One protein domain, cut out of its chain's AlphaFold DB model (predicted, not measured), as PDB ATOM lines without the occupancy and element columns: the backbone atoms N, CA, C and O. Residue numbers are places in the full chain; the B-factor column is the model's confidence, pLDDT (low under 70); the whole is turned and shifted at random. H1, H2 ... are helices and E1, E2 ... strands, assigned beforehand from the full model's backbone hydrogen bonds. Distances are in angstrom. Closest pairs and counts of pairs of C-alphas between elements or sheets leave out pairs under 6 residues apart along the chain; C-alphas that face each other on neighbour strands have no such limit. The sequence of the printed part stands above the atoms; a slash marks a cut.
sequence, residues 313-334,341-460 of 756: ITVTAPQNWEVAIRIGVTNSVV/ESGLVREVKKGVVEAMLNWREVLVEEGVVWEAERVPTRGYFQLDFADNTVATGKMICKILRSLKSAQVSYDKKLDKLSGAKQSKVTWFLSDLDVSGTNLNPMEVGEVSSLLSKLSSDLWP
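Overview. This is residues 313 to 334 and 341 to 460 of the 756 residues of the protein "RING-type domain-containing protein" of Perkinsus olseni (UniProt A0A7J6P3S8). What does the model look like? A twisted wall of four strands has two long helices, H1 and H2, laid side by side over one face, as two layers, while the other face has no named helix. H3 sits off the E4 edge, where its residues 443 to 450 pack on residues 393 to 397 of H2, and residues 360 to 371 and 416 to 421 stick out. How is it made up? The printed part has 142 residues, in the order E1, E2, H1, E3, H2, E4, H3; the sheet is mixed, in the order E1, E2, E3, E4, and the class is mixed, helices and strands. It is compact, with a radius of gyration of the C-alphas of 16.4 A and spans of 50 by 35 by 28 A.

Along the chain. Where do the strands lie? E1 is residues 313 to 316, from C-alpha 313 at (-31.867, -9.642, 25.928), and E2 is residues 323 to 329. E3, residues 378 to 385, is 23.7 A long, and E4, residues 426 to 433, is 21.4 A. Where are the helices? H1, residues 341 to 365, is 36.7 A long, and H2, residues 393 to 418, is 37.6 A. H3, residues 441 to 458, is 25.5 A long and ends at C-alpha 458 at (-21.551, 1.109, 42.737).

Arrangement. How do the strands pair? E1 and E2 form an antiparallel hairpin, with N 314 and O 326 2.9 A apart. E2 and E3 are parallel, with N 325 and O 380 2.8 A apart, as are E3 and E4, with N 381 and O 428 2.8 A apart; these three N and O pairs are within hydrogen-bond range. What is on the sheet? H1 lies over E1 and E2 at a height over the sheet of 10.0 A, and H2 over E3 on the same face at 9.0 A. E3, H2 and E4 form a strand-helix-strand unit, two parallel neighbour strands with a helix between, and its crossover is right-handed. How do the helices stand? H1 and H2 touch, closest at the C-alphas of Lys 349 and Ser 402, 5.6 A, the same way at a shallow tilt of 34 degrees, only just short of steep. H3 only grazes the sheet with residues 451 to 458, and touches H2, closest at the C-alphas of Gly 393 and Glu 443, 5.0 A. In H2 and H3 every O i to N i+4 pair is within hydrogen-bond range, in H1 19 of 21.

Size, cuts and confidence. How far does it reach? The two C-alphas farthest apart, those of Gly 367 and Pro 441, are 51.7 A apart. Where is the cut? Residues 335 to 340 are not printed, and C-alphas 334 and 341 are 15.0 A apart across it; of the links printed whole, H1 to E3 is long. Where is confidence low? The mean pLDDT of the printed part is 70.9, and 49 residues are under 70, among them residues 360 to 377.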
ATOM      1  N   ILE A 313     -31.995  -9.790  24.475       76.56
ATOM      2  CA  ILE A 313     -31.867  -9.642  25.928       76.56
ATOM      3  C   ILE A 313     -32.413 -10.932  26.527       76.56
ATOM      4  O   ILE A 313     -33.567 -11.280  26.288       76.56
ATOM      5  N   THR A 314     -31.590 -11.652  27.282       74.44
ATOM      6  CA  THR A 314     -32.014 -12.865  27.995       74.44
ATOM      7  C   THR A 314     -31.944 -12.617  29.491       74.44
ATOM      8  O   THR A 314     -30.971 -12.043  29.981       74.44
ATOM      9  N   VAL A 315     -33.000 -13.008  30.203       76.94
ATOM     10  CA  VAL A 315     -33.081 -12.940  31.663       76.94
ATOM     11  C   VAL A 315     -33.093 -14.369  32.169       76.94
ATOM     12  O   VAL A 315     -33.933 -15.163  31.752       76.94
ATOM     13  N   THR A 316     -32.152 -14.698  33.040       73.50
ATOM     14  CA  THR A 316     -32.074 -16.014  33.677       73.50
ATOM     15  C   THR A 316     -32.106 -15.838  35.188       73.50
ATOM     16  O   THR A 316     -31.490 -14.914  35.720       73.50
ATOM     17  N   ALA A 317     -32.854 -16.708  35.863       65.25
ATOM     18  CA  ALA A 317     -32.910 -16.791  37.315       65.25
ATOM     19  C   ALA A 317     -32.252 -18.115  37.745       65.25
ATOM     20  O   ALA A 317     -32.916 -19.152  37.748       65.25
ATOM     21  N   PRO A 318     -30.937 -18.144  38.022       55.97
ATOM     22  CA  PRO A 318     -30.313 -19.279  38.693       55.97
ATOM     23  C   PRO A 318     -30.975 -19.573  40.049       55.97
ATOM     24  O   PRO A 318     -31.548 -18.689  40.685       55.97
ATOM     25  N   GLN A 319     -30.831 -20.819  40.518       50.56
ATOM     26  CA  GLN A 319     -31.464 -21.403  41.718       50.56
ATOM     27  C   GLN A 319     -31.218 -20.647  43.052       50.56
ATOM     28  O   GLN A 319     -31.773 -21.027  44.077       50.56
ATOM     29  N   ASN A 320     -30.440 -19.558  43.046       59.50
ATOM     30  CA  ASN A 320     -29.981 -18.816  44.225       59.50
ATOM     31  C   ASN A 320     -30.547 -17.385  44.341       59.50
ATOM     32  O   ASN A 320     -29.936 -16.551  45.006       59.50
ATOM     33  N   TRP A 321     -31.691 -17.077  43.719       63.88
ATOM     34  CA  TRP A 321     -32.318 -15.739  43.778       63.88
ATOM     35  C   TRP A 321     -31.455 -14.612  43.195       63.88
ATOM     36  O   TRP A 321     -31.570 -13.450  43.584       63.88
ATOM     37  N   GLU A 322     -30.583 -14.949  42.251       75.44
ATOM     38  CA  GLU A 322     -29.804 -13.979  41.490       75.44
ATOM     39  C   GLU A 322     -30.440 -13.812  40.110       75.44
ATOM     40  O   GLU A 322     -30.946 -14.772  39.535       75.44
ATOM     41  N   VAL A 323     -30.436 -12.592  39.571       75.50
ATOM     42  CA  VAL A 323     -30.950 -12.322  38.219       75.50
ATOM     43  C   VAL A 323     -29.777 -12.015  37.308       75.50
ATOM     44  O   VAL A 323     -29.078 -11.031  37.534       75.50
ATOM     45  N   ALA A 324     -29.571 -12.813  36.264       80.31
ATOM     46  CA  ALA A 324     -28.563 -12.544  35.245       80.31
ATOM     47  C   ALA A 324     -29.228 -12.046  33.954       80.31
ATOM     48  O   ALA A 324     -30.069 -12.731  33.365       80.31
ATOM     49  N   ILE A 325     -28.847 -10.840  33.521       83.94
ATOM     50  CA  ILE A 325     -29.297 -10.200  32.282       83.94
ATOM     51  C   ILE A 325     -28.143 -10.212  31.285       83.94
ATOM     52  O   ILE A 325     -27.134  -9.528  31.476       83.94
ATOM     53  N   ARG A 326     -28.315 -10.944  30.187       84.12
ATOM     54  CA  ARG A 326     -27.329 -11.036  29.109       84.12
ATOM     55  C   ARG A 326     -27.815 -10.275  27.881       84.12
ATOM     56  O   ARG A 326     -28.925 -10.516  27.401       84.12
ATOM     57  N   ILE A 327     -26.990  -9.347  27.397       85.19
ATOM     58  CA  ILE A 327     -27.307  -8.437  26.289       85.19
ATOM     59  C   ILE A 327     -26.329  -8.706  25.145       85.19
ATOM     60  O   ILE A 327     -25.128  -8.470  25.285       85.19
ATOM     61  N   GLY A 328     -26.857  -9.168  24.011       83.75
ATOM     62  CA  GLY A 328     -26.096  -9.336  22.776       83.75
ATOM     63  C   GLY A 328     -26.241  -8.120  21.864       83.75
ATOM     64  O   GLY A 328     -27.363  -7.729  21.524       83.75
ATOM     65  N   VAL A 329     -25.117  -7.529  21.447       77.69
ATOM     66  CA  VAL A 329     -25.092  -6.405  20.495       77.69
ATOM     67  C   VAL A 329     -24.415  -6.848  19.197       77.69
ATOM     68  O   VAL A 329     -23.211  -7.092  19.176       77.69
ATOM     69  N   THR A 330     -25.174  -6.929  18.101       71.81
ATOM     70  CA  THR A 330     -24.641  -7.167  16.746       71.81
ATOM     71  C   THR A 330     -24.873  -5.951  15.855       71.81
ATOM     72  O   THR A 330     -25.982  -5.423  15.809       71.81
ATOM     73  N   ASN A 331     -23.871  -5.554  15.070       60.09
ATOM     74  CA  ASN A 331     -24.064  -4.587  13.989       60.09
ATOM     75  C   ASN A 331     -24.544  -5.323  12.730       60.09
ATOM     76  O   ASN A 331     -23.769  -6.063  12.131       60.09
ATOM     77  N   SER A 332     -25.773  -5.081  12.271       42.31
ATOM     78  CA  SER A 332     -26.121  -5.343  10.869       42.31
ATOM     79  C   SER A 332     -25.701  -4.123  10.043       42.31
ATOM     80  O   SER A 332     -26.375  -3.092  10.064       42.31
ATOM     81  N   VAL A 333     -24.558  -4.203   9.359       36.59
ATOM     82  CA  VAL A 333     -24.130  -3.169   8.408       36.59
ATOM     83  C   VAL A 333     -24.945  -3.336   7.124       36.59
ATOM     84  O   VAL A 333     -24.803  -4.334   6.429       36.59
ATOM     85  N   VAL A 334     -25.788  -2.354   6.810       32.03
ATOM     86  CA  VAL A 334     -26.194  -2.061   5.429       32.03
ATOM     87  C   VAL A 334     -25.513  -0.746   5.073       32.03
ATOM     88  O   VAL A 334     -25.551   0.197   5.864       32.03
ATOM     89  N   GLU A 341     -25.792   6.650  16.912       65.06
ATOM     90  CA  GLU A 341     -25.398   5.910  18.126       65.06
ATOM     91  C   GLU A 341     -26.343   6.146  19.329       65.06
ATOM     92  O   GLU A 341     -26.333   5.365  20.281       65.06
ATOM     93  N   SER A 342     -27.148   7.219  19.334       73.19
ATOM     94  CA  SER A 342     -28.080   7.502  20.431       73.19
ATOM     95  C   SER A 342     -29.318   6.598  20.413       73.19
ATOM     96  O   SER A 342     -29.906   6.369  21.473       73.19
ATOM     97  N   GLY A 343     -29.675   6.033  19.252       77.69
ATOM     98  CA  GLY A 343     -30.786   5.092  19.099       77.69
ATOM     99  C   GLY A 343     -30.523   3.765  19.811       77.69
ATOM    100  O   GLY A 343     -31.291   3.378  20.689       77.69
ATOM    101  N   LEU A 344     -29.381   3.130  19.525       74.44
ATOM    102  CA  LEU A 344     -28.976   1.868  20.165       74.44
ATOM    103  C   LEU A 344     -28.901   2.009  21.692       74.44
ATOM    104  O   LEU A 344     -29.427   1.193  22.441       74.44
ATOM    105  N   VAL A 345     -28.278   3.089  22.161       76.75
ATOM    106  CA  VAL A 345     -28.091   3.376  23.590       76.75
ATOM    107  C   VAL A 345     -29.430   3.597  24.305       76.75
ATOM    108  O   VAL A 345     -29.562   3.260  25.486       76.75
ATOM    109  N   ARG A 346     -30.431   4.143  23.602       79.12
ATOM    110  CA  ARG A 346     -31.800   4.318  24.101       79.12
ATOM    111  C   ARG A 346     -32.555   2.991  24.158       79.12
ATOM    112  O   ARG A 346     -33.219   2.746  25.162       79.12
ATOM    113  N   GLU A 347     -32.424   2.144  23.141       77.06
ATOM    114  CA  GLU A 347     -33.095   0.838  23.090       77.06
ATOM    115  C   GLU A 347     -32.509  -0.162  24.086       77.06
ATOM    116  O   GLU A 347     -33.264  -0.804  24.808       77.06
ATOM    117  N   VAL A 348     -31.181  -0.218  24.246       77.56
ATOM    118  CA  VAL A 348     -30.548  -1.026  25.306       77.56
ATOM    119  C   VAL A 348     -31.042  -0.576  26.683       77.56
ATOM    120  O   VAL A 348     -31.442  -1.398  27.503       77.56
ATOM    121  N   LYS A 349     -31.090   0.741  26.934       83.31
ATOM    122  CA  LYS A 349     -31.615   1.284  28.193       83.31
ATOM    123  C   LYS A 349     -33.080   0.894  28.412       83.31
ATOM    124  O   LYS A 349     -33.447   0.534  29.527       83.31
ATOM    125  N   LYS A 350     -33.915   0.985  27.375       81.50
ATOM    126  CA  LYS A 350     -35.338   0.641  27.447       81.50
ATOM    127  C   LYS A 350     -35.538  -0.853  27.705       81.50
ATOM    128  O   LYS A 350     -36.228  -1.193  28.660       81.50
ATOM    129  N   GLY A 351     -34.883  -1.711  26.927       79.88
ATOM    130  CA  GLY A 351     -34.995  -3.163  27.043       79.88
ATOM    131  C   GLY A 351     -34.504  -3.695  28.389       79.88
ATOM    132  O   GLY A 351     -35.136  -4.574  28.959       79.88
ATOM    133  N   VAL A 352     -33.440  -3.114  28.954       79.31
ATOM    134  CA  VAL A 352     -32.972  -3.473  30.304       79.31
ATOM    135  C   VAL A 352     -33.993  -3.081  31.371       79.31
ATOM    136  O   VAL A 352     -34.315  -3.896  32.229       79.31
ATOM    137  N   VAL A 353     -34.553  -1.868  31.305       79.25
ATOM    138  CA  VAL A 353     -35.585  -1.435  32.265       79.25
ATOM    139  C   VAL A 353     -36.850  -2.290  32.148       79.25
ATOM    140  O   VAL A 353     -37.430  -2.638  33.171       79.25
ATOM    141  N   GLU A 354     -37.280  -2.635  30.933       77.81
ATOM    142  CA  GLU A 354     -38.433  -3.518  30.707       77.81
ATOM    143  C   GLU A 354     -38.163  -4.940  31.208       77.81
ATOM    144  O   GLU A 354     -39.001  -5.495  31.909       77.81
ATOM    145  N   ALA A 355     -36.979  -5.502  30.957       75.31
ATOM    146  CA  ALA A 355     -36.589  -6.817  31.465       75.31
ATOM    147  C   ALA A 355     -36.602  -6.877  33.003       75.31
ATOM    148  O   ALA A 355     -37.141  -7.818  33.584       75.31
ATOM    149  N   MET A 356     -36.072  -5.842  33.667       77.25
ATOM    150  CA  MET A 356     -36.076  -5.737  35.132       77.25
ATOM    151  C   MET A 356     -37.492  -5.579  35.718       77.25
ATOM    152  O   MET A 356     -37.730  -5.989  36.853       77.25
ATOM    153  N   LEU A 357     -38.426  -4.966  34.980       76.62
ATOM    154  CA  LEU A 357     -39.818  -4.786  35.413       76.62
ATOM    155  C   LEU A 357     -40.679  -6.026  35.135       76.62
ATOM    156  O   LEU A 357     -41.401  -6.452  36.028       76.62
ATOM    157  N   ASN A 358     -40.557  -6.645  33.959       75.50
ATOM    158  CA  ASN A 358     -41.317  -7.847  33.596       75.50
ATOM    159  C   ASN A 358     -40.969  -9.032  34.499       75.50
ATOM    160  O   ASN A 358     -41.847  -9.798  34.874       75.50
ATOM    161  N   TRP A 359     -39.701  -9.166  34.898       71.50
ATOM    162  CA  TRP A 359     -39.302 -10.200  35.854       71.50
ATOM    163  C   TRP A 359     -40.050 -10.071  37.191       71.50
ATOM    164  O   TRP A 359     -40.411 -11.069  37.807       71.50
ATOM    165  N   ARG A 360     -40.363  -8.839  37.611       66.38
ATOM    166  CA  ARG A 360     -41.184  -8.595  38.800       66.38
ATOM    167  C   ARG A 360     -42.642  -9.005  38.590       66.38
ATOM    168  O   ARG A 360     -43.239  -9.515  39.528       66.38
ATOM    169  N   GLU A 361     -43.216  -8.772  37.410       66.94
ATOM    170  CA  GLU A 361     -44.601  -9.170  37.099       66.94
ATOM    171  C   GLU A 361     -44.759 -10.695  37.097       66.94
ATOM    172  O   GLU A 361     -45.677 -11.201  37.736       66.94
ATOM    173  N   VAL A 362     -43.800 -11.421  36.511       60.47
ATOM    174  CA  VAL A 362     -43.766 -12.898  36.523       60.47
ATOM    175  C   VAL A 362     -43.775 -13.449  37.954       60.47
ATOM    176  O   VAL A 362     -44.529 -14.368  38.259       60.47
ATOM    177  N   LEU A 363     -43.011 -12.847  38.870       52.88
ATOM    178  CA  LEU A 363     -42.996 -13.274  40.274       52.88
ATOM    179  C   LEU A 363     -44.283 -12.947  41.048       52.88
ATOM    180  O   LEU A 363     -44.570 -13.593  42.052       52.88
ATOM    181  N   VAL A 364     -45.048 -11.942  40.613       56.09
ATOM    182  CA  VAL A 364     -46.349 -11.604  41.215       56.09
ATOM    183  C   VAL A 364     -47.445 -12.549  40.709       56.09
ATOM    184  O   VAL A 364     -48.307 -12.941  41.493       56.09
ATOM    185  N   GLU A 365     -47.407 -12.941  39.433       51.81
ATOM    186  CA  GLU A 365     -48.380 -13.865  38.832       51.81
ATOM    187  C   GLU A 365     -48.242 -15.308  39.340       51.81
ATOM    188  O   GLU A 365     -49.251 -15.990  39.496       51.81
ATOM    189  N   GLU A 366     -47.035 -15.757  39.698       54.66
ATOM    190  CA  GLU A 366     -46.811 -17.090  40.289       54.66
ATOM    191  C   GLU A 366     -47.267 -17.218  41.759       54.66
ATOM    192  O   GLU A 366     -46.989 -18.215  42.424       54.66
ATOM    193  N   GLY A 367     -47.995 -16.232  42.295       33.69
ATOM    194  CA  GLY A 367     -48.612 -16.332  43.621       33.69
ATOM    195  C   GLY A 367     -47.614 -16.318  44.781       33.69
ATOM    196  O   GLY A 367     -47.969 -16.695  45.901       33.69
ATOM    197  N   VAL A 368     -46.378 -15.864  44.549       43.91
ATOM    198  CA  VAL A 368     -45.377 -15.681  45.602       43.91
ATOM    199  C   VAL A 368     -45.798 -14.489  46.466       43.91
ATOM    200  O   VAL A 368     -45.527 -13.325  46.163       43.91
ATOM    201  N   VAL A 369     -46.529 -14.777  47.544       35.16
ATOM    202  CA  VAL A 369     -46.921 -13.788  48.553       35.16
ATOM    203  C   VAL A 369     -45.658 -13.231  49.208       35.16
ATOM    204  O   VAL A 369     -44.800 -13.973  49.685       35.16
ATOM    205  N   TRP A 370     -45.538 -11.905  49.216       44.38
ATOM    206  CA  TRP A 370     -44.387 -11.193  49.756       44.38
ATOM    207  C   TRP A 370     -44.353 -11.299  51.287       44.38
ATOM    208  O   TRP A 370     -44.971 -10.496  51.983       44.38
ATOM    209  N   GLU A 371     -43.573 -12.233  51.827       40.75
ATOM    210  CA  GLU A 371     -42.887 -11.974  53.094       40.75
ATOM    211  C   GLU A 371     -41.758 -10.976  52.800       40.75
ATOM    212  O   GLU A 371     -40.963 -11.178  51.881       40.75
ATOM    213  N   ALA A 372     -41.691  -9.875  53.553       42.06
ATOM    214  CA  ALA A 372     -40.796  -8.734  53.310       42.06
ATOM    215  C   ALA A 372     -39.281  -9.065  53.297       42.06
ATOM    216  O   ALA A 372     -38.466  -8.178  53.056       42.06
ATOM    217  N   GLU A 373     -38.892 -10.319  53.529       41.44
ATOM    218  CA  GLU A 373     -37.505 -10.773  53.644       41.44
ATOM    219  C   GLU A 373     -36.916 -11.397  52.363       41.44
ATOM    220  O   GLU A 373     -35.725 -11.699  52.340       41.44
ATOM    221  N   ARG A 374     -37.690 -11.588  51.281       52.00
ATOM    222  CA  ARG A 374     -37.243 -12.389  50.114       52.00
ATOM    223  C   ARG A 374     -37.183 -11.631  48.784       52.00
ATOM    224  O   ARG A 374     -37.639 -12.122  47.757       52.00
ATOM    225  N   VAL A 375     -36.596 -10.434  48.785       57.28
ATOM    226  CA  VAL A 375     -36.262  -9.708  47.542       57.28
ATOM    227  C   VAL A 375     -34.849 -10.101  47.101       57.28
ATOM    228  O   VAL A 375     -33.948 -10.078  47.944       57.28
ATOM    229  N   PRO A 376     -34.596 -10.426  45.816       60.31
ATOM    230  CA  PRO A 376     -33.229 -10.616  45.333       60.31
ATOM    231  C   PRO A 376     -32.399  -9.364  45.625       60.31
ATOM    232  O   PRO A 376     -32.701  -8.254  45.184       60.31
ATOM    233  N   THR A 377     -31.323  -9.533  46.385       67.31
ATOM    234  CA  THR A 377     -30.435  -8.420  46.742       67.31
ATOM    235  C   THR A 377     -29.374  -8.163  45.670       67.31
ATOM    236  O   THR A 377     -28.689  -7.136  45.725       67.31
ATOM    237  N   ARG A 378     -29.243  -9.070  44.686       75.56
ATOM    238  CA  ARG A 378     -28.172  -9.073  43.683       75.56
ATOM    239  C   ARG A 378     -28.673  -9.372  42.271       75.56
ATOM    240  O   ARG A 378     -29.456 -10.294  42.062       75.56
ATOM    241  N   GLY A 379     -28.164  -8.622  41.299       81.88
ATOM    242  CA  GLY A 379     -28.334  -8.903  39.875       81.88
ATOM    243  C   GLY A 379     -27.021  -8.746  39.111       81.88
ATOM    244  O   GLY A 379     -26.139  -8.013  39.547       81.88
ATOM    245  N   TYR A 380     -26.882  -9.421  37.974       83.81
ATOM    246  CA  TYR A 380     -25.670  -9.446  37.160       83.81
ATOM    247  C   TYR A 380     -25.979  -9.052  35.716       83.81
ATOM    248  O   TYR A 380     -26.981  -9.476  35.144       83.81
ATOM    249  N   PHE A 381     -25.097  -8.260  35.114       83.06
ATOM    250  CA  PHE A 381     -25.087  -7.983  33.683       83.06
ATOM    251  C   PHE A 381     -23.961  -8.764  33.007       83.06
ATOM    252  O   PHE A 381     -22.842  -8.816  33.526       83.06
ATOM    253  N   GLN A 382     -24.256  -9.320  31.837       86.94
ATOM    254  CA  GLN A 382     -23.276  -9.872  30.905       86.94
ATOM    255  C   GLN A 382     -23.439  -9.172  29.552       86.94
ATOM    256  O   GLN A 382     -24.543  -9.114  29.001       86.94
ATOM    257  N   LEU A 383     -22.350  -8.596  29.042       85.56
ATOM    258  CA  LEU A 383     -22.323  -7.878  27.767       85.56
ATOM    259  C   LEU A 383     -21.463  -8.646  26.765       85.56
ATOM    260  O   LEU A 383     -20.246  -8.714  26.940       85.56
ATOM    261  N   ASP A 384     -22.094  -9.139  25.699       81.50
ATOM    262  CA  ASP A 384     -21.401  -9.847  24.624       81.50
ATOM    263  C   ASP A 384     -21.465  -9.045  23.320       81.50
ATOM    264  O   ASP A 384     -22.546  -8.721  22.808       81.50
ATOM    265  N   PHE A 385     -20.295  -8.756  22.754       81.12
ATOM    266  CA  PHE A 385     -20.157  -8.168  21.423       81.12
ATOM    267  C   PHE A 385     -19.789  -9.273  20.430       81.12
ATOM    268  O   PHE A 385     -18.848 -10.023  20.663       81.12
ATOM    269  N   ALA A 386     -20.516  -9.394  19.316       74.50
ATOM    270  CA  ALA A 386     -20.193 -10.409  18.310       74.50
ATOM    271  C   ALA A 386     -18.868 -10.106  17.582       74.50
ATOM    272  O   ALA A 386     -18.511  -8.936  17.416       74.50
ATOM    273  N   ASP A 387     -18.207 -11.148  17.063       51.09
ATOM    274  CA  ASP A 387     -16.845 -11.137  16.486       51.09
ATOM    275  C   ASP A 387     -16.614 -10.156  15.314       51.09
ATOM    276  O   ASP A 387     -15.474  -9.880  14.954       51.09
ATOM    277  N   ASN A 388     -17.674  -9.567  14.748       51.09
ATOM    278  CA  ASN A 388     -17.605  -8.600  13.641       51.09
ATOM    279  C   ASN A 388     -18.130  -7.200  14.009       51.09
ATOM    280  O   ASN A 388     -18.333  -6.344  13.143       51.09
ATOM    281  N   THR A 389     -18.381  -6.945  15.292       60.50
ATOM    282  CA  THR A 389     -18.935  -5.671  15.751       60.50
ATOM    283  C   THR A 389     -17.802  -4.669  15.933       60.50
ATOM    284  O   THR A 389     -17.031  -4.755  16.884       60.50
ATOM    285  N   VAL A 390     -17.712  -3.664  15.054       59.41
ATOM    286  CA  VAL A 390     -16.867  -2.481  15.296       59.41
ATOM    287  C   VAL A 390     -17.529  -1.629  16.386       59.41
ATOM    288  O   VAL A 390     -18.089  -0.567  16.124       59.41
ATOM    289  N   ALA A 391     -17.535  -2.128  17.621       64.38
ATOM    290  CA  ALA A 391     -17.875  -1.324  18.779       64.38
ATOM    291  C   ALA A 391     -16.660  -0.447  19.085       64.38
ATOM    292  O   ALA A 391     -15.587  -0.934  19.440       64.38
ATOM    293  N   THR A 392     -16.814   0.859  18.896       78.56
ATOM    294  CA  THR A 392     -15.816   1.826  19.354       78.56
ATOM    295  C   THR A 392     -15.828   1.853  20.880       78.56
ATOM    296  O   THR A 392     -16.882   1.643  21.495       78.56
ATOM    297  N   GLY A 393     -14.701   2.176  21.522       82.44
ATOM    298  CA  GLY A 393     -14.686   2.350  22.980       82.44
ATOM    299  C   GLY A 393     -15.762   3.331  23.455       82.44
ATOM    300  O   GLY A 393     -16.414   3.112  24.472       82.44
ATOM    301  N   LYS A 394     -16.072   4.348  22.640       80.19
ATOM    302  CA  LYS A 394     -17.170   5.298  22.880       80.19
ATOM    303  C   LYS A 394     -18.543   4.631  22.998       80.19
ATOM    304  O   LYS A 394     -19.331   5.050  23.847       80.19
ATOM    305  N   MET A 395     -18.844   3.621  22.182       82.25
ATOM    306  CA  MET A 395     -20.111   2.887  22.248       82.25
ATOM    307  C   MET A 395     -20.210   2.086  23.550       82.25
ATOM    308  O   MET A 395     -21.216   2.198  24.252       82.25
ATOM    309  N   ILE A 396     -19.147   1.371  23.929       83.31
ATOM    310  CA  ILE A 396     -19.077   0.624  25.198       83.31
ATOM    311  C   ILE A 396     -19.285   1.583  26.379       83.31
ATOM    312  O   ILE A 396     -20.155   1.369  27.225       83.31
ATOM    313  N   CYS A 397     -18.583   2.717  26.383       84.25
ATOM    314  CA  CYS A 397     -18.725   3.754  27.402       84.25
ATOM    315  C   CYS A 397     -20.146   4.340  27.473       84.25
ATOM    316  O   CYS A 397     -20.597   4.733  28.553       84.25
ATOM    317  N   LYS A 398     -20.860   4.442  26.343       87.19
ATOM    318  CA  LYS A 398     -22.259   4.895  26.303       87.19
ATOM    319  C   LYS A 398     -23.218   3.830  26.832       87.19
ATOM    320  O   LYS A 398     -24.116   4.182  27.593       87.19
ATOM    321  N   ILE A 399     -23.010   2.557  26.492       84.38
ATOM    322  CA  ILE A 399     -23.805   1.430  27.005       84.38
ATOM    323  C   ILE A 399     -23.669   1.347  28.528       84.38
ATOM    324  O   ILE A 399     -24.679   1.366  29.228       84.38
ATOM    325  N   LEU A 400     -22.442   1.385  29.054       86.12
ATOM    326  CA  LEU A 400     -22.184   1.350  30.497       86.12
ATOM    327  C   LEU A 400     -22.833   2.535  31.239       86.12
ATOM    328  O   LEU A 400     -23.455   2.361  32.288       86.12
ATOM    329  N   ARG A 401     -22.769   3.748  30.670       87.50
ATOM    330  CA  ARG A 401     -23.477   4.923  31.215       87.50
ATOM    331  C   ARG A 401     -24.998   4.760  31.173       87.50
ATOM    332  O   ARG A 401     -25.683   5.170  32.112       87.50
ATOM    333  N   SER A 402     -25.528   4.155  30.113       84.88
ATOM    334  CA  SER A 402     -26.954   3.851  29.993       84.88
ATOM    335  C   SER A 402     -27.422   2.820  31.009       84.88
ATOM    336  O   SER A 402     -28.481   3.029  31.591       84.88
ATOM    337  N   LEU A 403     -26.636   1.773  31.281       84.00
ATOM    338  CA  LEU A 403     -26.940   0.780  32.316       84.00
ATOM    339  C   LEU A 403     -26.991   1.422  33.708       84.00
ATOM    340  O   LEU A 403     -27.975   1.248  34.425       84.00
ATOM    341  N   LYS A 404     -26.022   2.286  34.047       86.38
ATOM    342  CA  LYS A 404     -26.061   3.073  35.297       86.38
ATOM    343  C   LYS A 404     -27.322   3.944  35.377       86.38
ATOM    344  O   LYS A 404     -27.975   4.030  36.413       86.38
ATOM    345  N   SER A 405     -27.698   4.589  34.270       87.38
ATOM    346  CA  SER A 405     -28.914   5.408  34.206       87.38
ATOM    347  C   SER A 405     -30.203   4.576  34.294       87.38
ATOM    348  O   SER A 405     -31.181   5.041  34.883       87.38
ATOM    349  N   ALA A 406     -30.218   3.371  33.717       81.69
ATOM    350  CA  ALA A 406     -31.316   2.412  33.808       81.69
ATOM    351  C   ALA A 406     -31.525   1.969  35.257       81.69
ATOM    352  O   ALA A 406     -32.646   2.059  35.747       81.69
ATOM    353  N   GLN A 407     -30.446   1.617  35.961       83.94
ATOM    354  CA  GLN A 407     -30.479   1.247  37.375       83.94
ATOM    355  C   GLN A 407     -31.078   2.365  38.240       83.94
ATOM    356  O   GLN A 407     -32.043   2.138  38.956       83.94
ATOM    357  N   VAL A 408     -30.604   3.609  38.094       85.44
ATOM    358  CA  VAL A 408     -31.170   4.757  38.833       85.44
ATOM    359  C   VAL A 408     -32.652   4.977  38.501       85.44
ATOM    360  O   VAL A 408     -33.437   5.384  39.359       85.44
ATOM    361  N   SER A 409     -33.057   4.744  37.250       84.44
ATOM    362  CA  SER A 409     -34.463   4.845  36.855       84.44
ATOM    363  C   SER A 409     -35.316   3.713  37.424       84.44
ATOM    364  O   SER A 409     -36.493   3.948  37.694       84.44
ATOM    365  N   TYR A 410     -34.758   2.510  37.553       83.25
ATOM    366  CA  TYR A 410     -35.405   1.360  38.167       83.25
ATOM    367  C   TYR A 410     -35.603   1.604  39.664       83.25
ATOM    368  O   TYR A 410     -36.744   1.571  40.112       83.25
ATOM    369  N   ASP A 411     -34.550   2.003  40.386       81.62
ATOM    370  CA  ASP A 411     -34.606   2.340  41.817       81.62
ATOM    371  C   ASP A 411     -35.699   3.390  42.097       81.62
ATOM    372  O   ASP A 411     -36.575   3.188  42.932       81.62
ATOM    373  N   LYS A 412     -35.755   4.471  41.302       83.69
ATOM    374  CA  LYS A 412     -36.803   5.506  41.433       83.69
ATOM    375  C   LYS A 412     -38.220   4.998  41.161       83.69
ATOM    376  O   LYS A 412     -39.178   5.558  41.694       83.69
ATOM    377  N   LYS A 413     -38.388   4.025  40.261       81.81
ATOM    378  CA  LYS A 413     -39.697   3.403  40.003       81.81
ATOM    379  C   LYS A 413     -40.067   2.454  41.141       81.81
ATOM    380  O   LYS A 413     -41.225   2.450  41.546       81.81
ATOM    381  N   LEU A 414     -39.094   1.718  41.673       76.00
ATOM    382  CA  LEU A 414     -39.261   0.827  42.814       76.00
ATOM    383  C   LEU A 414     -39.706   1.607  44.062       76.00
ATOM    384  O   LEU A 414     -40.696   1.235  44.688       76.00
ATOM    385  N   ASP A 415     -39.060   2.741  44.352       79.75
ATOM    386  CA  ASP A 415     -39.412   3.630  45.469       79.75
ATOM    387  C   ASP A 415     -40.853   4.157  45.362       79.75
ATOM    388  O   ASP A 415     -41.570   4.265  46.356       79.75
ATOM    389  N   LYS A 416     -41.311   4.469  44.142       79.88
ATOM    390  CA  LYS A 416     -42.686   4.940  43.899       79.88
ATOM    391  C   LYS A 416     -43.732   3.841  44.055       79.88
ATOM    392  O   LYS A 416     -44.847   4.134  44.467       79.88
ATOM    393  N   LEU A 417     -43.394   2.611  43.673       73.62
ATOM    394  CA  LEU A 417     -44.325   1.481  43.671       73.62
ATOM    395  C   LEU A 417     -44.449   0.812  45.039       73.62
ATOM    396  O   LEU A 417     -45.490   0.235  45.331       73.62
ATOM    397  N   SER A 418     -43.401   0.861  45.858       72.88
ATOM    398  CA  SER A 418     -43.366   0.172  47.153       72.88
ATOM    399  C   SER A 418     -43.917   1.005  48.313       72.88
ATOM    400  O   SER A 418     -44.237   0.437  49.352       72.88
ATOM    401  N   GLY A 419     -44.033   2.333  48.178       72.44
ATOM    402  CA  GLY A 419     -44.546   3.221  49.237       72.44
ATOM    403  C   GLY A 419     -43.681   3.286  50.511       72.44
ATOM    404  O   GLY A 419     -43.954   4.096  51.394       72.44
ATOM    405  N   ALA A 420     -42.617   2.485  50.593       55.34
ATOM    406  CA  ALA A 420     -41.662   2.387  51.687       55.34
ATOM    407  C   ALA A 420     -40.247   2.256  51.105       55.34
ATOM    408  O   ALA A 420     -40.067   1.666  50.045       55.34
ATOM    409  N   LYS A 421     -39.226   2.789  51.791       58.59
ATOM    410  CA  LYS A 421     -37.818   2.646  51.373       58.59
ATOM    411  C   LYS A 421     -37.395   1.177  51.481       58.59
ATOM    412  O   LYS A 421     -36.939   0.750  52.538       58.59
ATOM    413  N   GLN A 422     -37.584   0.403  50.418       61.09
ATOM    414  CA  GLN A 422     -37.119  -0.980  50.351       61.09
ATOM    415  C   GLN A 422     -35.609  -1.051  50.080       61.09
ATOM    416  O   GLN A 422     -34.973  -0.087  49.649       61.09
ATOM    417  N   SER A 423     -35.028  -2.213  50.381       58.00
ATOM    418  CA  SER A 423     -33.616  -2.527  50.175       58.00
ATOM    419  C   SER A 423     -33.207  -2.357  48.710       58.00
ATOM    420  O   SER A 423     -33.823  -2.918  47.805       58.00
ATOM    421  N   LYS A 424     -32.135  -1.595  48.490       74.00
ATOM    422  CA  LYS A 424     -31.565  -1.307  47.172       74.00
ATOM    423  C   LYS A 424     -31.008  -2.588  46.536       74.00
ATOM    424  O   LYS A 424     -30.144  -3.234  47.126       74.00
ATOM    425  N   VAL A 425     -31.467  -2.936  45.332       73.75
ATOM    426  CA  VAL A 425     -30.913  -4.067  44.566       73.75
ATOM    427  C   VAL A 425     -29.516  -3.689  44.071       73.75
ATOM    428  O   VAL A 425     -29.334  -2.665  43.404       73.75
ATOM    429  N   THR A 426     -28.515  -4.501  44.405       77.81
ATOM    430  CA  THR A 426     -27.128  -4.262  43.988       77.81
ATOM    431  C   THR A 426     -26.859  -4.991  42.679       77.81
ATOM    432  O   THR A 426     -27.000  -6.207  42.605       77.81
ATOM    433  N   TRP A 427     -26.467  -4.256  41.639       80.50
ATOM    434  CA  TRP A 427     -26.148  -4.836  40.335       80.50
ATOM    435  C   TRP A 427     -24.634  -4.937  40.132       80.50
ATOM    436  O   TRP A 427     -23.886  -4.014  40.469       80.50
ATOM    437  N   PHE A 428     -24.193  -6.051  39.559       79.62
ATOM    438  CA  PHE A 428     -22.804  -6.370  39.254       79.62
ATOM    439  C   PHE A 428     -22.626  -6.535  37.744       79.62
ATOM    440  O   PHE A 428     -23.525  -6.999  37.049       79.62
ATOM    441  N   LEU A 429     -21.464  -6.156  37.215       80.50
ATOM    442  CA  LEU A 429     -21.070  -6.535  35.859       80.50
ATOM    443  C   LEU A 429     -20.231  -7.806  35.994       80.50
ATOM    444  O   LEU A 429     -19.153  -7.748  36.576       80.50
ATOM    445  N   SER A 430     -20.776  -8.935  35.545       74.44
ATOM    446  CA  SER A 430     -20.148 -10.252  35.719       74.44
ATOM    447  C   SER A 430     -19.039 -10.488  34.700       74.44
ATOM    448  O   SER A 430     -17.925 -10.797  35.095       74.44
ATOM    449  N   ASP A 431     -19.331 -10.241  33.421       76.50
ATOM    450  CA  ASP A 431     -18.401 -10.417  32.310       76.50
ATOM    451  C   ASP A 431     -18.603  -9.324  31.248       76.50
ATOM    452  O   ASP A 431     -19.729  -8.915  30.933       76.50
ATOM    453  N   LEU A 432     -17.484  -8.859  30.689       82.00
ATOM    454  CA  LEU A 432     -17.426  -7.947  29.549       82.00
ATOM    455  C   LEU A 432     -16.450  -8.529  28.523       82.00
ATOM    456  O   LEU A 432     -15.238  -8.334  28.640       82.00
ATOM    457  N   ASP A 433     -16.975  -9.234  27.523       77.00
ATOM    458  CA  ASP A 433     -16.152  -9.785  26.449       77.00
ATOM    459  C   ASP A 433     -15.995  -8.760  25.317       77.00
ATOM    460  O   ASP A 433     -16.945  -8.418  24.613       77.00
ATOM    461  N   VAL A 434     -14.777  -8.246  25.151       73.69
ATOM    462  CA  VAL A 434     -14.408  -7.284  24.098       73.69
ATOM    463  C   VAL A 434     -13.567  -7.916  22.987       73.69
ATOM    464  O   VAL A 434     -12.973  -7.185  22.188       73.69
ATOM    465  N   SER A 435     -13.499  -9.252  22.920       60.34
ATOM    466  CA  SER A 435     -12.557 -10.008  22.081       60.34
ATOM    467  C   SER A 435     -12.681  -9.785  20.560       60.34
ATOM    468  O   SER A 435     -11.758 -10.135  19.827       60.34
ATOM    469  N   GLY A 436     -13.722  -9.093  20.080       62.03
ATOM    470  CA  GLY A 436     -13.891  -8.670  18.679       62.03
ATOM    471  C   GLY A 436     -13.690  -7.172  18.388       62.03
ATOM    472  O   GLY A 436     -13.923  -6.731  17.263       62.03
ATOM    473  N   THR A 437     -13.297  -6.351  19.370       67.75
ATOM    474  CA  THR A 437     -13.297  -4.880  19.226       67.75
ATOM    475  C   THR A 437     -11.919  -4.293  18.895       67.75
ATOM    476  O   THR A 437     -10.896  -4.667  19.465       67.75
ATOM    477  N   ASN A 438     -11.876  -3.318  17.977       67.62
ATOM    478  CA  ASN A 438     -10.662  -2.552  17.663       67.62
ATOM    479  C   ASN A 438     -10.561  -1.324  18.580       67.62
ATOM    480  O   ASN A 438     -10.803  -0.199  18.141       67.62
ATOM    481  N   LEU A 439     -10.219  -1.531  19.853       74.88
ATOM    482  CA  LEU A 439      -9.978  -0.422  20.779       74.88
ATOM    483  C   LEU A 439      -8.591   0.173  20.545       74.88
ATOM    484  O   LEU A 439      -7.578  -0.530  20.560       74.88
ATOM    485  N   ASN A 440      -8.524   1.490  20.371       77.94
ATOM    486  CA  ASN A 440      -7.236   2.175  20.409       77.94
ATOM    487  C   ASN A 440      -6.751   2.327  21.874       77.94
ATOM    488  O   ASN A 440      -7.556   2.278  22.807       77.94
ATOM    489  N   PRO A 441      -5.445   2.547  22.124       71.50
ATOM    490  CA  PRO A 441      -4.909   2.631  23.487       71.50
ATOM    491  C   PRO A 441      -5.535   3.725  24.369       71.50
ATOM    492  O   PRO A 441      -5.537   3.589  25.592       71.50
ATOM    493  N   MET A 442      -6.057   4.805  23.777       68.94
ATOM    494  CA  MET A 442      -6.766   5.850  24.525       68.94
ATOM    495  C   MET A 442      -8.150   5.379  24.982       68.94
ATOM    496  O   MET A 442      -8.536   5.627  26.121       68.94
ATOM    497  N   GLU A 443      -8.873   4.663  24.124       78.31
ATOM    498  CA  GLU A 443     -10.185   4.089  24.421       78.31
ATOM    499  C   GLU A 443     -10.104   2.998  25.488       78.31
ATOM    500  O   GLU A 443     -10.963   2.940  26.363       78.31
ATOM    501  N   VAL A 444      -9.039   2.190  25.483       77.69
ATOM    502  CA  VAL A 444      -8.771   1.216  26.555       77.69
ATOM    503  C   VAL A 444      -8.628   1.923  27.908       77.69
ATOM    504  O   VAL A 444      -9.220   1.492  28.897       77.69
ATOM    505  N   GLY A 445      -7.902   3.046  27.953       78.75
ATOM    506  CA  GLY A 445      -7.769   3.859  29.164       78.75
ATOM    507  C   GLY A 445      -9.097   4.461  29.639       78.75
ATOM    508  O   GLY A 445      -9.378   4.468  30.838       78.75
ATOM    509  N   GLU A 446      -9.946   4.918  28.715       77.19
ATOM    510  CA  GLU A 446     -11.267   5.475  29.041       77.19
ATOM    511  C   GLU A 446     -12.235   4.401  29.562       77.19
ATOM    512  O   GLU A 446     -12.882   4.612  30.591       77.19
ATOM    513  N   VAL A 447     -12.294   3.233  28.910       77.06
ATOM    514  CA  VAL A 447     -13.105   2.086  29.355       77.06
ATOM    515  C   VAL A 447     -12.631   1.609  30.729       77.06
ATOM    516  O   VAL A 447     -13.449   1.466  31.636       77.06
ATOM    517  N   SER A 448     -11.319   1.467  30.932       76.56
ATOM    518  CA  SER A 448     -10.735   1.086  32.225       76.56
ATOM    519  C   SER A 448     -11.040   2.110  33.323       76.56
ATOM    520  O   SER A 448     -11.427   1.741  34.434       76.56
ATOM    521  N   SER A 449     -10.922   3.412  33.028       78.00
ATOM    522  CA  SER A 449     -11.278   4.478  33.971       78.00
ATOM    523  C   SER A 449     -12.769   4.477  34.305       78.00
ATOM    524  O   SER A 449     -13.127   4.807  35.435       78.00
ATOM    525  N   LEU A 450     -13.646   4.175  33.346       71.88
ATOM    526  CA  LEU A 450     -15.087   4.119  33.582       71.88
ATOM    527  C   LEU A 450     -15.483   2.882  34.379       71.88
ATOM    528  O   LEU A 450     -16.302   3.014  35.278       71.88
ATOM    529  N   LEU A 451     -14.879   1.725  34.112       76.12
ATOM    530  CA  LEU A 451     -15.070   0.517  34.916       76.12
ATOM    531  C   LEU A 451     -14.574   0.723  36.350       76.12
ATOM    532  O   LEU A 451     -15.277   0.369  37.289       76.12
ATOM    533  N   SER A 452     -13.437   1.400  36.529       72.19
ATOM    534  CA  SER A 452     -12.918   1.752  37.859       72.19
ATOM    535  C   SER A 452     -13.851   2.712  38.607       72.19
ATOM    536  O   SER A 452     -14.131   2.511  39.784       72.19
ATOM    537  N   LYS A 453     -14.399   3.727  37.920       72.00
ATOM    538  CA  LYS A 453     -15.395   4.650  38.501       72.00
ATOM    539  C   LYS A 453     -16.738   3.977  38.781       72.00
ATOM    540  O   LYS A 453     -17.395   4.293  39.765       72.00
ATOM    541  N   LEU A 454     -17.177   3.062  37.918       66.69
ATOM    542  CA  LEU A 454     -18.378   2.259  38.150       66.69
ATOM    543  C   LEU A 454     -18.177   1.355  39.361       66.69
ATOM    544  O   LEU A 454     -19.064   1.295  40.202       66.69
ATOM    545  N   SER A 455     -16.995   0.759  39.494       64.69
ATOM    546  CA  SER A 455     -16.620  -0.028  40.661       64.69
ATOM    547  C   SER A 455     -16.640   0.801  41.944       64.69
ATOM    548  O   SER A 455     -17.199   0.353  42.938       64.69
ATOM    549  N   SER A 456     -16.085   2.017  41.941       65.56
ATOM    550  CA  SER A 456     -16.069   2.869  43.138       65.56
ATOM    551  C   SER A 456     -17.446   3.433  43.501       65.56
ATOM    552  O   SER A 456     -17.776   3.535  44.679       65.56
ATOM    553  N   ASP A 457     -18.258   3.795  42.503       55.94
ATOM    554  CA  ASP A 457     -19.569   4.419  42.721       55.94
ATOM    555  C   ASP A 457     -20.672   3.400  43.046       55.94
ATOM    556  O   ASP A 457     -21.663   3.750  43.691       55.94
ATOM    557  N   LEU A 458     -20.551   2.164  42.549       53.06
ATOM    558  CA  LEU A 458     -21.551   1.109  42.737       53.06
ATOM    559  C   LEU A 458     -21.183   0.141  43.868       53.06
ATOM    560  O   LEU A 458     -22.096  -0.453  44.441       53.06
ATOM    561  N   TRP A 459     -19.897   0.006  44.228       59.38
ATOM    562  CA  TRP A 459     -19.422  -1.001  45.190       59.38
ATOM    563  C   TRP A 459     -18.505  -0.415  46.288       59.38
ATOM    564  O   TRP A 459     -17.335  -0.782  46.384       59.38
ATOM    565  N   PRO A 460     -19.005   0.473  47.169       39.12
ATOM    566  CA  PRO A 460     -18.175   1.134  48.182       39.12
ATOM    567  C   PRO A 460     -17.688   0.231  49.338       39.12
ATOM    568  O   PRO A 460     -16.952   0.711  50.194       39.12
TER     569      PRO A 460